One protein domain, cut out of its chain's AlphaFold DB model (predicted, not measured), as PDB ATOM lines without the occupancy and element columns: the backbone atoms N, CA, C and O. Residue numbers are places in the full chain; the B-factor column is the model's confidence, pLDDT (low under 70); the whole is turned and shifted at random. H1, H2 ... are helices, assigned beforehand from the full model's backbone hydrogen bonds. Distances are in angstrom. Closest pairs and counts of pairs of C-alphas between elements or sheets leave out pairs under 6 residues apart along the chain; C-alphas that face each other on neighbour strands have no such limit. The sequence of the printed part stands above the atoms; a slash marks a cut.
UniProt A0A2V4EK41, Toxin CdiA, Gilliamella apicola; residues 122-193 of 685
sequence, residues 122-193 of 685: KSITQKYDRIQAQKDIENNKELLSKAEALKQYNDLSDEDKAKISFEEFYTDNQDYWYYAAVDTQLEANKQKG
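Overview. This is residues 122 to 193 of the 685 residues of the protein "Toxin CdiA" of Gilliamella apicola (UniProt A0A2V4EK41). Two long helices, H1 and H2, meet near their ends in an open corner, and a third, H5, lies in that corner and crosses both, touching H2 with its residues 174 to 181 and H1 with residues 181 to 189. Beyond the end of H2 the backbone swings out in a loop with the short H3, where residues 155 to 160, of which 158 to 160 belong to H3, stick out, and it folds back through H4, which packs on H2. The printed part has 72 residues with five named helices, H1 to H5 in order along the chain, and no named strand; the class is all helix. The whole is a loose rod with a radius of gyration of the C-alphas of 14.1 A, spanning 44 by 20 by 19 A.

Arrangement. Begin at the first printed residue with H1, residues 122 to 138, and go on to H2, residues 141 to 154. These two are close but not clearly touching, and their lines are about perpendicular at 84 degrees; look at Ile 137 and Leu 144, whose C-alphas are the closest of the pair at 7.2 A. Next comes H3, residues 158 to 161, which touches no helix. It is close to but not clearly touching H2, the closest C-alphas being those of Tyr 153 and Lys 161, 7.6 A apart. H4, residues 166 to 171, meets H3 only through their link. H4 touches H2, with the C-alphas of Ala 149 and Tyr 170 closest at 6.0 A, and the two run opposite ways at a steep tilt of 49 degrees. Last comes H5, residues 174 to 191, which touches H2 with residues 174 to 181 alone; the closest C-alphas are those of Ser 145 and Trp 177, 4.7 A apart, and the lines are about perpendicular at 83 degrees. With residues 181 to 189 alone H5 touches H1, where the C-alphas of Ala 133 and Leu 186 are closest at 5.2 A; they run opposite ways at a steep tilt of 68 degrees, only just short of about perpendicular. H5 and H4 are close but not clearly touching, at 7.3 A between the C-alphas of Tyr 170 and Trp 177. H1 is apart from H3 and from H4, and H3 is apart from H5. In the backbones of H1, H2, H4 and H5, each O i to N i+4 pair is within hydrogen-bond range; H3, with 4 residues, is too short for such a pair.

Along the chain. Find C-alpha 122 at (-34.258, 24.925, 69.349); from there H1 runs 24.6 A to C-alpha 138 at (-36.441, 15.655, 46.667), with z falling along the way. H2 runs 20.0 A from Lys 141 to Asn 154. H3 is 5.1 A from Asp 158 to Lys 161, and H4 is 8.6 A from Phe 166 to Thr 171. H5, the longest helix with 18 residues, runs 26.2 A from Gln 174 to C-alpha 191 at (-40.087, 33.597, 54.446).

Size, cuts and confidence. The two C-alphas farthest apart are those of Lys 122 and Ala 162, at 45.0 A, while the first and last printed C-alphas, of Lys 122 and Gly 193, are 16.0 A apart. The printed part has no cut, and the four links between the helices are tight. In the B-factor column you will find a mean pLDDT of 75.6 for the printed part. The model's confidence is under 70 at 26 residues: 122 to 135, 173 to 176, 179, 182, 186 and 189 to 193.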
ATOM      1  N   LYS A 122     -34.303  24.121  70.581       67.25
ATOM      2  CA  LYS A 122     -34.258  24.925  69.349       67.25
ATOM      3  C   LYS A 122     -33.493  24.230  68.227       67.25
ATOM      4  O   LYS A 122     -33.956  24.222  67.086       67.25
ATOM      5  N   SER A 123     -32.362  23.597  68.535       59.59
ATOM      6  CA  SER A 123     -31.583  22.844  67.545       59.59
ATOM      7  C   SER A 123     -32.377  21.678  66.950       59.59
ATOM      8  O   SER A 123     -32.222  21.367  65.773       59.59
ATOM      9  N   ILE A 124     -33.264  21.059  67.737       57.81
ATOM     10  CA  ILE A 124     -34.153  19.988  67.281       57.81
ATOM     11  C   ILE A 124     -35.127  20.541  66.230       57.81
ATOM     12  O   ILE A 124     -35.186  20.022  65.119       57.81
ATOM     13  N   THR A 125     -35.783  21.673  66.507       60.84
ATOM     14  CA  THR A 125     -36.672  22.327  65.528       60.84
ATOM     15  C   THR A 125     -35.958  22.831  64.272       60.84
ATOM     16  O   THR A 125     -36.507  22.746  63.178       60.84
ATOM     17  N   GLN A 126     -34.704  23.275  64.384       64.56
ATOM     18  CA  GLN A 126     -33.898  23.676  63.221       64.56
ATOM     19  C   GLN A 126     -33.608  22.509  62.272       64.56
ATOM     20  O   GLN A 126     -33.532  22.704  61.059       64.56
ATOM     21  N   LYS A 127     -33.459  21.289  62.801       56.78
ATOM     22  CA  LYS A 127     -33.311  20.091  61.964       56.78
ATOM     23  C   LYS A 127     -34.595  19.758  61.241       56.78
ATOM     24  O   LYS A 127     -34.530  19.397  60.071       56.78
ATOM     25  N   TYR A 128     -35.738  19.897  61.908       55.66
ATOM     26  CA  TYR A 128     -37.035  19.640  61.289       55.66
ATOM     27  C   TYR A 128     -37.269  20.551  60.092       55.66
ATOM     28  O   TYR A 128     -37.562  20.048  59.009       55.66
ATOM     29  N   ASP A 129     -36.991  21.846  60.234       61.88
ATOM     30  CA  ASP A 129     -37.074  22.791  59.117       61.88
ATOM     31  C   ASP A 129     -36.181  22.359  57.939       61.88
ATOM     32  O   ASP A 129     -36.556  22.475  56.769       61.88
ATOM     33  N   ARG A 130     -34.990  21.821  58.237       61.78
ATOM     34  CA  ARG A 130     -34.036  21.353  57.222       61.78
ATOM     35  C   ARG A 130     -34.469  20.049  56.554       61.78
ATOM     36  O   ARG A 130     -34.302  19.913  55.346       61.78
ATOM     37  N   ILE A 131     -35.040  19.114  57.306       56.19
ATOM     38  CA  ILE A 131     -35.599  17.863  56.773       56.19
ATOM     39  C   ILE A 131     -36.807  18.169  55.887       56.19
ATOM     40  O   ILE A 131     -36.949  17.581  54.816       56.19
ATOM     41  N   GLN A 132     -37.651  19.121  56.287       59.72
ATOM     42  CA  GLN A 132     -38.766  19.554  55.457       59.72
ATOM     43  C   GLN A 132     -38.264  20.198  54.162       59.72
ATOM     44  O   GLN A 132     -38.725  19.838  53.082       59.72
ATOM     45  N   ALA A 133     -37.238  21.050  54.243       66.38
ATOM     46  CA  ALA A 133     -36.594  21.612  53.059       66.38
ATOM     47  C   ALA A 133     -36.004  20.530  52.133       66.38
ATOM     48  O   ALA A 133     -36.119  20.645  50.917       66.38
ATOM     49  N   GLN A 134     -35.425  19.454  52.679       63.91
ATOM     50  CA  GLN A 134     -34.956  18.306  51.890       63.91
ATOM     51  C   GLN A 134     -36.108  17.590  51.175       63.91
ATOM     52  O   GLN A 134     -36.034  17.371  49.967       63.91
ATOM     53  N   LYS A 135     -37.197  17.279  51.890       61.94
ATOM     54  CA  LYS A 135     -38.393  16.646  51.307       61.94
ATOM     55  C   LYS A 135     -39.005  17.491  50.193       61.94
ATOM     56  O   LYS A 135     -39.380  16.951  49.154       61.94
ATOM     57  N   ASP A 136     -39.079  18.804  50.393       71.88
ATOM     58  CA  ASP A 136     -39.641  19.736  49.415       71.88
ATOM     59  C   ASP A 136     -38.862  19.725  48.091       71.88
ATOM     60  O   ASP A 136     -39.457  19.878  47.018       71.88
ATOM     61  N   ILE A 137     -37.537  19.534  48.150       77.06
ATOM     62  CA  ILE A 137     -36.690  19.520  46.955       77.06
ATOM     63  C   ILE A 137     -36.469  18.128  46.359       77.06
ATOM     64  O   ILE A 137     -36.015  18.067  45.222       77.06
ATOM     65  N   GLU A 138     -36.789  17.035  47.061       74.62
ATOM     66  CA  GLU A 138     -36.441  15.655  46.667       74.62
ATOM     67  C   GLU A 138     -36.874  15.326  45.227       74.62
ATOM     68  O   GLU A 138     -36.070  14.890  44.405       74.62
ATOM     69  N   ASN A 139     -38.114  15.666  44.866       74.31
ATOM     70  CA  ASN A 139     -38.659  15.427  43.522       74.31
ATOM     71  C   ASN A 139     -37.961  16.234  42.409       74.31
ATOM     72  O   ASN A 139     -38.103  15.911  41.232       74.31
ATOM     73  N   ASN A 140     -37.224  17.288  42.764       85.69
ATOM     74  CA  ASN A 140     -36.497  18.168  41.846       85.69
ATOM     75  C   ASN A 140     -35.015  18.300  42.239       85.69
ATOM     76  O   ASN A 140     -34.373  19.297  41.895       85.69
ATOM     77  N   LYS A 141     -34.467  17.309  42.956       80.69
ATOM     78  CA  LYS A 141     -33.145  17.370  43.591       80.69
ATOM     79  C   LYS A 141     -32.046  17.763  42.612       80.69
ATOM     80  O   LYS A 141     -31.299  18.705  42.872       80.69
ATOM     81  N   GLU A 142     -31.961  17.078  41.473       84.12
ATOM     82  CA  GLU A 142     -30.935  17.347  40.461       84.12
ATOM     83  C   GLU A 142     -31.099  18.745  39.848       84.12
ATOM     84  O   GLU A 142     -30.131  19.497  39.755       84.12
ATOM     85  N   LEU A 143     -32.332  19.123  39.499       89.44
ATOM     86  CA  LEU A 143     -32.645  20.415  38.887       89.44
ATOM     87  C   LEU A 143     -32.265  21.584  39.803       89.44
ATOM     88  O   LEU A 143     -31.607  22.526  39.365       89.44
ATOM     89  N   LEU A 144     -32.672  21.523  41.072       85.75
ATOM     90  CA  LEU A 144     -32.428  22.586  42.048       85.75
ATOM     91  C   LEU A 144     -30.947  22.664  42.434       85.75
ATOM     92  O   LEU A 144     -30.400  23.761  42.527       85.75
ATOM     93  N   SER A 145     -30.267  21.521  42.546       84.25
ATOM     94  CA  SER A 145     -28.817  21.484  42.774       84.25
ATOM     95  C   SER A 145     -28.049  22.091  41.592       84.25
ATOM     96  O   SER A 145     -27.168  22.928  41.786       84.25
ATOM     97  N   LYS A 146     -28.407  21.735  40.348       89.12
ATOM     98  CA  LYS A 146     -27.807  22.326  39.137       89.12
ATOM     99  C   LYS A 146     -28.086  23.826  39.039       89.12
ATOM    100  O   LYS A 146     -27.219  24.570  38.590       89.12
ATOM    101  N   ALA A 147     -29.254  24.290  39.486       89.81
ATOM    102  CA  ALA A 147     -29.568  25.715  39.520       89.81
ATOM    103  C   ALA A 147     -28.646  26.496  40.474       89.81
ATOM    104  O   ALA A 147     -28.179  27.574  40.103       89.81
ATOM    105  N   GLU A 148     -28.338  25.963  41.662       88.88
ATOM    106  CA  GLU A 148     -27.375  26.592  42.584       88.88
ATOM    107  C   GLU A 148     -25.942  26.548  42.042       88.88
ATOM    108  O   GLU A 148     -25.247  27.569  42.051       88.88
ATOM    109  N   ALA A 149     -25.532  25.413  41.470       87.62
ATOM    110  CA  ALA A 149     -24.243  25.291  40.792       87.62
ATOM    111  C   ALA A 149     -24.094  26.326  39.676       87.62
ATOM    112  O   ALA A 149     -23.042  26.943  39.525       87.62
ATOM    113  N   LEU A 150     -25.160  26.561  38.907       88.62
ATOM    114  CA  LEU A 150     -25.141  27.496  37.789       88.62
ATOM    115  C   LEU A 150     -24.967  28.945  38.245       88.62
ATOM    116  O   LEU A 150     -24.266  29.699  37.572       88.62
ATOM    117  N   LYS A 151     -25.555  29.341  39.383       90.50
ATOM    118  CA  LYS A 151     -25.333  30.681  39.953       90.50
ATOM    119  C   LYS A 151     -23.847  30.905  40.220       90.50
ATOM    120  O   LYS A 151     -23.272  31.855  39.704       90.50
ATOM    121  N   GLN A 152     -23.216  29.979  40.940       86.06
ATOM    122  CA  GLN A 152     -21.813  30.116  41.325       86.06
ATOM    123  C   GLN A 152     -20.853  29.913  40.141       86.06
ATOM    124  O   GLN A 152     -19.832  30.590  40.055       86.06
ATOM    125  N   TYR A 153     -21.197  29.045  39.186       86.69
ATOM    126  CA  TYR A 153     -20.454  28.890  37.935       86.69
ATOM    127  C   TYR A 153     -20.480  30.176  37.100       86.69
ATOM    128  O   TYR A 153     -19.466  30.563  36.522       86.69
ATOM    129  N   ASN A 154     -21.615  30.880  37.053       90.56
ATOM    130  CA  ASN A 154     -21.730  32.150  36.336       90.56
ATOM    131  C   ASN A 154     -20.895  33.272  36.968       90.56
ATOM    132  O   ASN A 154     -20.452  34.154  36.227       90.56
ATOM    133  N   ASP A 155     -20.612  33.191  38.267       90.69
ATOM    134  CA  ASP A 155     -19.758  34.136  38.995       90.69
ATOM    135  C   ASP A 155     -18.247  33.882  38.799       90.69
ATOM    136  O   ASP A 155     -17.425  34.714  39.187       90.69
ATOM    137  N   LEU A 156     -17.856  32.763  38.172       85.31
ATOM    138  CA  LEU A 156     -16.458  32.487  37.828       85.31
ATOM    139  C   LEU A 156     -15.931  33.447  36.751       85.31
ATOM    140  O   LEU A 156     -16.661  33.889  35.855       85.31
ATOM    141  N   SER A 157     -14.621  33.702  36.805       90.38
ATOM    142  CA  SER A 157     -13.908  34.440  35.764       90.38
ATOM    143  C   SER A 157     -13.925  33.680  34.428       90.38
ATOM    144  O   SER A 157     -14.014  32.450  34.403       90.38
ATOM    145  N   ASP A 158     -13.800  34.393  33.306       90.50
ATOM    146  CA  ASP A 158     -13.737  33.761  31.978       90.50
ATOM    147  C   ASP A 158     -12.536  32.802  31.847       90.50
ATOM    148  O   ASP A 158     -12.629  31.775  31.175       90.50
ATOM    149  N   GLU A 159     -11.427  33.094  32.537       87.38
ATOM    150  CA  GLU A 159     -10.258  32.211  32.606       87.38
ATOM    151  C   GLU A 159     -10.544  30.912  33.362       87.38
ATOM    152  O   GLU A 159      -9.997  29.872  33.002       87.38
ATOM    153  N   ASP A 160     -11.382  30.941  34.398       83.81
ATOM    154  CA  ASP A 160     -11.720  29.747  35.178       83.81
ATOM    155  C   ASP A 160     -12.808  28.913  34.497       83.81
ATOM    156  O   ASP A 160     -12.695  27.689  34.459       83.81
ATOM    157  N   LYS A 161     -13.781  29.554  33.835       86.56
ATOM    158  CA  LYS A 161     -14.767  28.874  32.969       86.56
ATOM    159  C   LYS A 161     -14.123  28.162  31.777       86.56
ATOM    160  O   LYS A 161     -14.655  27.173  31.289       86.56
ATOM    161  N   ALA A 162     -12.976  28.645  31.296       88.38
ATOM    162  CA  ALA A 162     -12.224  27.976  30.236       88.38
ATOM    163  C   ALA A 162     -11.499  26.699  30.710       88.38
ATOM    164  O   ALA A 162     -11.070  25.906  29.871       88.38
ATOM    165  N   LYS A 163     -11.337  26.502  32.028       90.44
ATOM    166  CA  LYS A 163     -10.593  25.374  32.621       90.44
ATOM    167  C   LYS A 163     -11.480  24.214  33.072       90.44
ATOM    168  O   LYS A 163     -10.951  23.123  33.254       90.44
ATOM    169  N   ILE A 164     -12.775  24.439  33.280       86.25
ATOM    170  CA  ILE A 164     -13.709  23.426  33.780       86.25
ATOM    171  C   ILE A 164     -15.071  23.594  33.114       86.25
ATOM    172  O   ILE A 164     -15.594  24.707  33.033       86.25
ATOM    173  N   SER A 165     -15.651  22.502  32.616       90.81
ATOM    174  CA  SER A 165     -17.015  22.544  32.088       90.81
ATOM    175  C   SER A 165     -18.039  22.674  33.221       90.81
ATOM    176  O   SER A 165     -17.781  22.282  34.355       90.81
ATOM    177  N   PHE A 166     -19.236  23.189  32.923       88.25
ATOM    178  CA  PHE A 166     -20.311  23.253  33.922       88.25
ATOM    179  C   PHE A 166     -20.664  21.869  34.494       88.25
ATOM    180  O   PHE A 166     -20.905  21.748  35.693       88.25
ATOM    181  N   GLU A 167     -20.663  20.825  33.659       88.88
ATOM    182  CA  GLU A 167     -21.014  19.476  34.112       88.88
ATOM    183  C   GLU A 167     -19.933  18.893  35.034       88.88
ATOM    184  O   GLU A 167     -20.273  18.288  36.046       88.88
ATOM    185  N   GLU A 168     -18.645  19.136  34.759       81.88
ATOM    186  CA  GLU A 168     -17.549  18.781  35.680       81.88
ATOM    187  C   GLU A 168     -17.635  19.588  36.982       81.88
ATOM    188  O   GLU A 168     -17.603  19.014  38.065       81.88
ATOM    189  N   PHE A 169     -17.867  20.901  36.905       80.81
ATOM    190  CA  PHE A 169     -18.033  21.769  38.077       80.81
ATOM    191  C   PHE A 169     -19.191  21.330  38.994       80.81
ATOM    192  O   PHE A 169     -19.092  21.397  40.226       80.81
ATOM    193  N   TYR A 170     -20.293  20.873  38.396       76.94
ATOM    194  CA  TYR A 170     -21.425  20.309  39.118       76.94
ATOM    195  C   TYR A 170     -21.092  18.939  39.723       76.94
ATOM    196  O   TYR A 170     -21.321  18.734  40.915       76.94
ATOM    197  N   THR A 171     -20.538  18.021  38.929       77.50
ATOM    198  CA  THR A 171     -20.317  16.623  39.337       77.50
ATOM    199  C   THR A 171     -19.238  16.508  40.415       77.50
ATOM    200  O   THR A 171     -19.433  15.781  41.386       77.50
ATOM    201  N   ASP A 172     -18.171  17.310  40.336       77.56
ATOM    202  CA  ASP A 172     -17.085  17.345  41.330       77.56
ATOM    203  C   ASP A 172     -17.563  17.793  42.726       77.56
ATOM    204  O   ASP A 172     -16.898  17.543  43.732       77.56
ATOM    205  N   ASN A 173     -18.720  18.462  42.809       66.25
ATOM    206  CA  ASN A 173     -19.263  19.042  44.041       66.25
ATOM    207  C   ASN A 173     -20.759  18.736  44.227       66.25
ATOM    208  O   ASN A 173     -21.480  19.504  44.866       66.25
ATOM    209  N   GLN A 174     -21.243  17.615  43.687       66.81
ATOM    210  CA  GLN A 174     -22.675  17.310  43.602       66.81
ATOM    211  C   GLN A 174     -23.398  17.387  44.959       66.81
ATOM    212  O   GLN A 174     -24.468  17.992  45.064       66.81
ATOM    213  N   ASP A 175     -22.781  16.855  46.017       56.66
ATOM    214  CA  ASP A 175     -23.313  16.925  47.382       56.66
ATOM    215  C   ASP A 175     -23.396  18.363  47.904       56.66
ATOM    216  O   ASP A 175     -24.366  18.734  48.561       56.66
ATOM    217  N   TYR A 176     -22.388  19.192  47.621       61.81
ATOM    218  CA  TYR A 176     -22.381  20.592  48.046       61.81
ATOM    219  C   TYR A 176     -23.537  21.360  47.407       61.81
ATOM    220  O   TYR A 176     -24.231  22.101  48.099       61.81
ATOM    221  N   TRP A 177     -23.800  21.126  46.122       72.94
ATOM    222  CA  TRP A 177     -24.911  21.756  45.415       72.94
ATOM    223  C   TRP A 177     -26.274  21.287  45.905       72.94
ATOM    224  O   TRP A 177     -27.198  22.094  45.998       72.94
ATOM    225  N   TYR A 178     -26.383  20.015  46.281       70.12
ATOM    226  CA  TYR A 178     -27.565  19.508  46.965       70.12
ATOM    227  C   TYR A 178     -27.808  20.248  48.281       70.12
ATOM    228  O   TYR A 178     -28.900  20.770  48.493       70.12
ATOM    229  N   TYR A 179     -26.792  20.385  49.137       60.38
ATOM    230  CA  TYR A 179     -26.940  21.126  50.392       60.38
ATOM    231  C   TYR A 179     -27.202  22.622  50.183       60.38
ATOM    232  O   TYR A 179     -28.012  23.186  50.909       60.38
ATOM    233  N   ALA A 180     -26.598  23.250  49.172       70.50
ATOM    234  CA  ALA A 180     -26.897  24.635  48.813       70.50
ATOM    235  C   ALA A 180     -28.370  24.806  48.401       70.50
ATOM    236  O   ALA A 180     -29.020  25.762  48.818       70.50
ATOM    237  N   ALA A 181     -28.926  23.852  47.646       72.94
ATOM    238  CA  ALA A 181     -30.340  23.858  47.278       72.94
ATOM    239  C   ALA A 181     -31.258  23.650  48.495       72.94
ATOM    240  O   ALA A 181     -32.281  24.327  48.609       72.94
ATOM    241  N   VAL A 182     -30.876  22.768  49.427       65.44
ATOM    242  CA  VAL A 182     -31.576  22.588  50.713       65.44
ATOM    243  C   VAL A 182     -31.562  23.880  51.522       65.44
ATOM    244  O   VAL A 182     -32.599  24.274  52.045       65.44
ATOM    245  N   ASP A 183     -30.420  24.557  51.623       71.00
ATOM    246  CA  ASP A 183     -30.289  25.787  52.403       71.00
ATOM    247  C   ASP A 183     -31.091  26.939  51.755       71.00
ATOM    248  O   ASP A 183     -31.780  27.680  52.458       71.00
ATOM    249  N   THR A 184     -31.116  27.041  50.420       79.19
ATOM    250  CA  THR A 184     -32.007  27.972  49.698       79.19
ATOM    251  C   THR A 184     -33.483  27.675  49.976       79.19
ATOM    252  O   THR A 184     -34.263  28.597  50.231       79.19
ATOM    253  N   GLN A 185     -33.884  26.401  49.944       76.00
ATOM    254  CA  GLN A 185     -35.260  26.000  50.248       76.00
ATOM    255  C   GLN A 185     -35.609  26.269  51.716       76.00
ATOM    256  O   GLN A 185     -36.708  26.735  52.013       76.00
ATOM    257  N   LEU A 186     -34.667  26.048  52.631       69.31
ATOM    258  CA  LEU A 186     -34.810  26.365  54.043       69.31
ATOM    259  C   LEU A 186     -35.087  27.861  54.228       69.31
ATOM    260  O   LEU A 186     -36.057  28.209  54.895       69.31
ATOM    261  N   GLU A 187     -34.309  28.746  53.596       74.31
ATOM    262  CA  GLU A 187     -34.551  30.200  53.600       74.31
ATOM    263  C   GLU A 187     -35.904  30.578  52.974       74.31
ATOM    264  O   GLU A 187     -36.620  31.437  53.496       74.31
ATOM    265  N   ALA A 188     -36.310  29.914  51.890       78.44
ATOM    266  CA  ALA A 188     -37.619  30.134  51.279       78.44
ATOM    267  C   ALA A 188     -38.773  29.716  52.211       78.44
ATOM    268  O   ALA A 188     -39.792  30.410  52.286       78.44
ATOM    269  N   ASN A 189     -38.610  28.620  52.954       68.88
ATOM    270  CA  ASN A 189     -39.578  28.162  53.947       68.88
ATOM    271  C   ASN A 189     -39.646  29.118  55.154       68.88
ATOM    272  O   ASN A 189     -40.747  29.378  55.650       68.88
ATOM    273  N   LYS A 190     -38.525  29.754  55.547       68.75
ATOM    274  CA  LYS A 190     -38.508  30.825  56.570       68.75
ATOM    275  C   LYS A 190     -39.410  31.987  56.177       68.75
ATOM    276  O   LYS A 190     -40.224  32.433  56.979       68.75
ATOM    277  N   GLN A 191     -39.301  32.457  54.935       64.44
ATOM    278  CA  GLN A 191     -40.087  33.597  54.446       64.44
ATOM    279  C   GLN A 191     -41.588  33.296  54.337       64.44
ATOM    280  O   GLN A 191     -42.400  34.219  54.362       64.44
ATOM    281  N   LYS A 192     -41.964  32.017  54.233       64.69
ATOM    282  CA  LYS A 192     -43.360  31.561  54.178       64.69
ATOM    283  C   LYS A 192     -43.974  31.290  55.555       64.69
ATOM    284  O   LYS A 192     -45.167  31.021  55.620       64.69
ATOM    285  N   GLY A 193     -43.186  31.371  56.632       59.75
ATOM    286  CA  GLY A 193     -43.639  31.040  57.986       59.75
ATOM    287  C   GLY A 193     -43.753  29.536  58.255       59.75
ATOM    288  O   GLY A 193     -44.378  29.147  59.233       59.75
TER     289      GLY A 193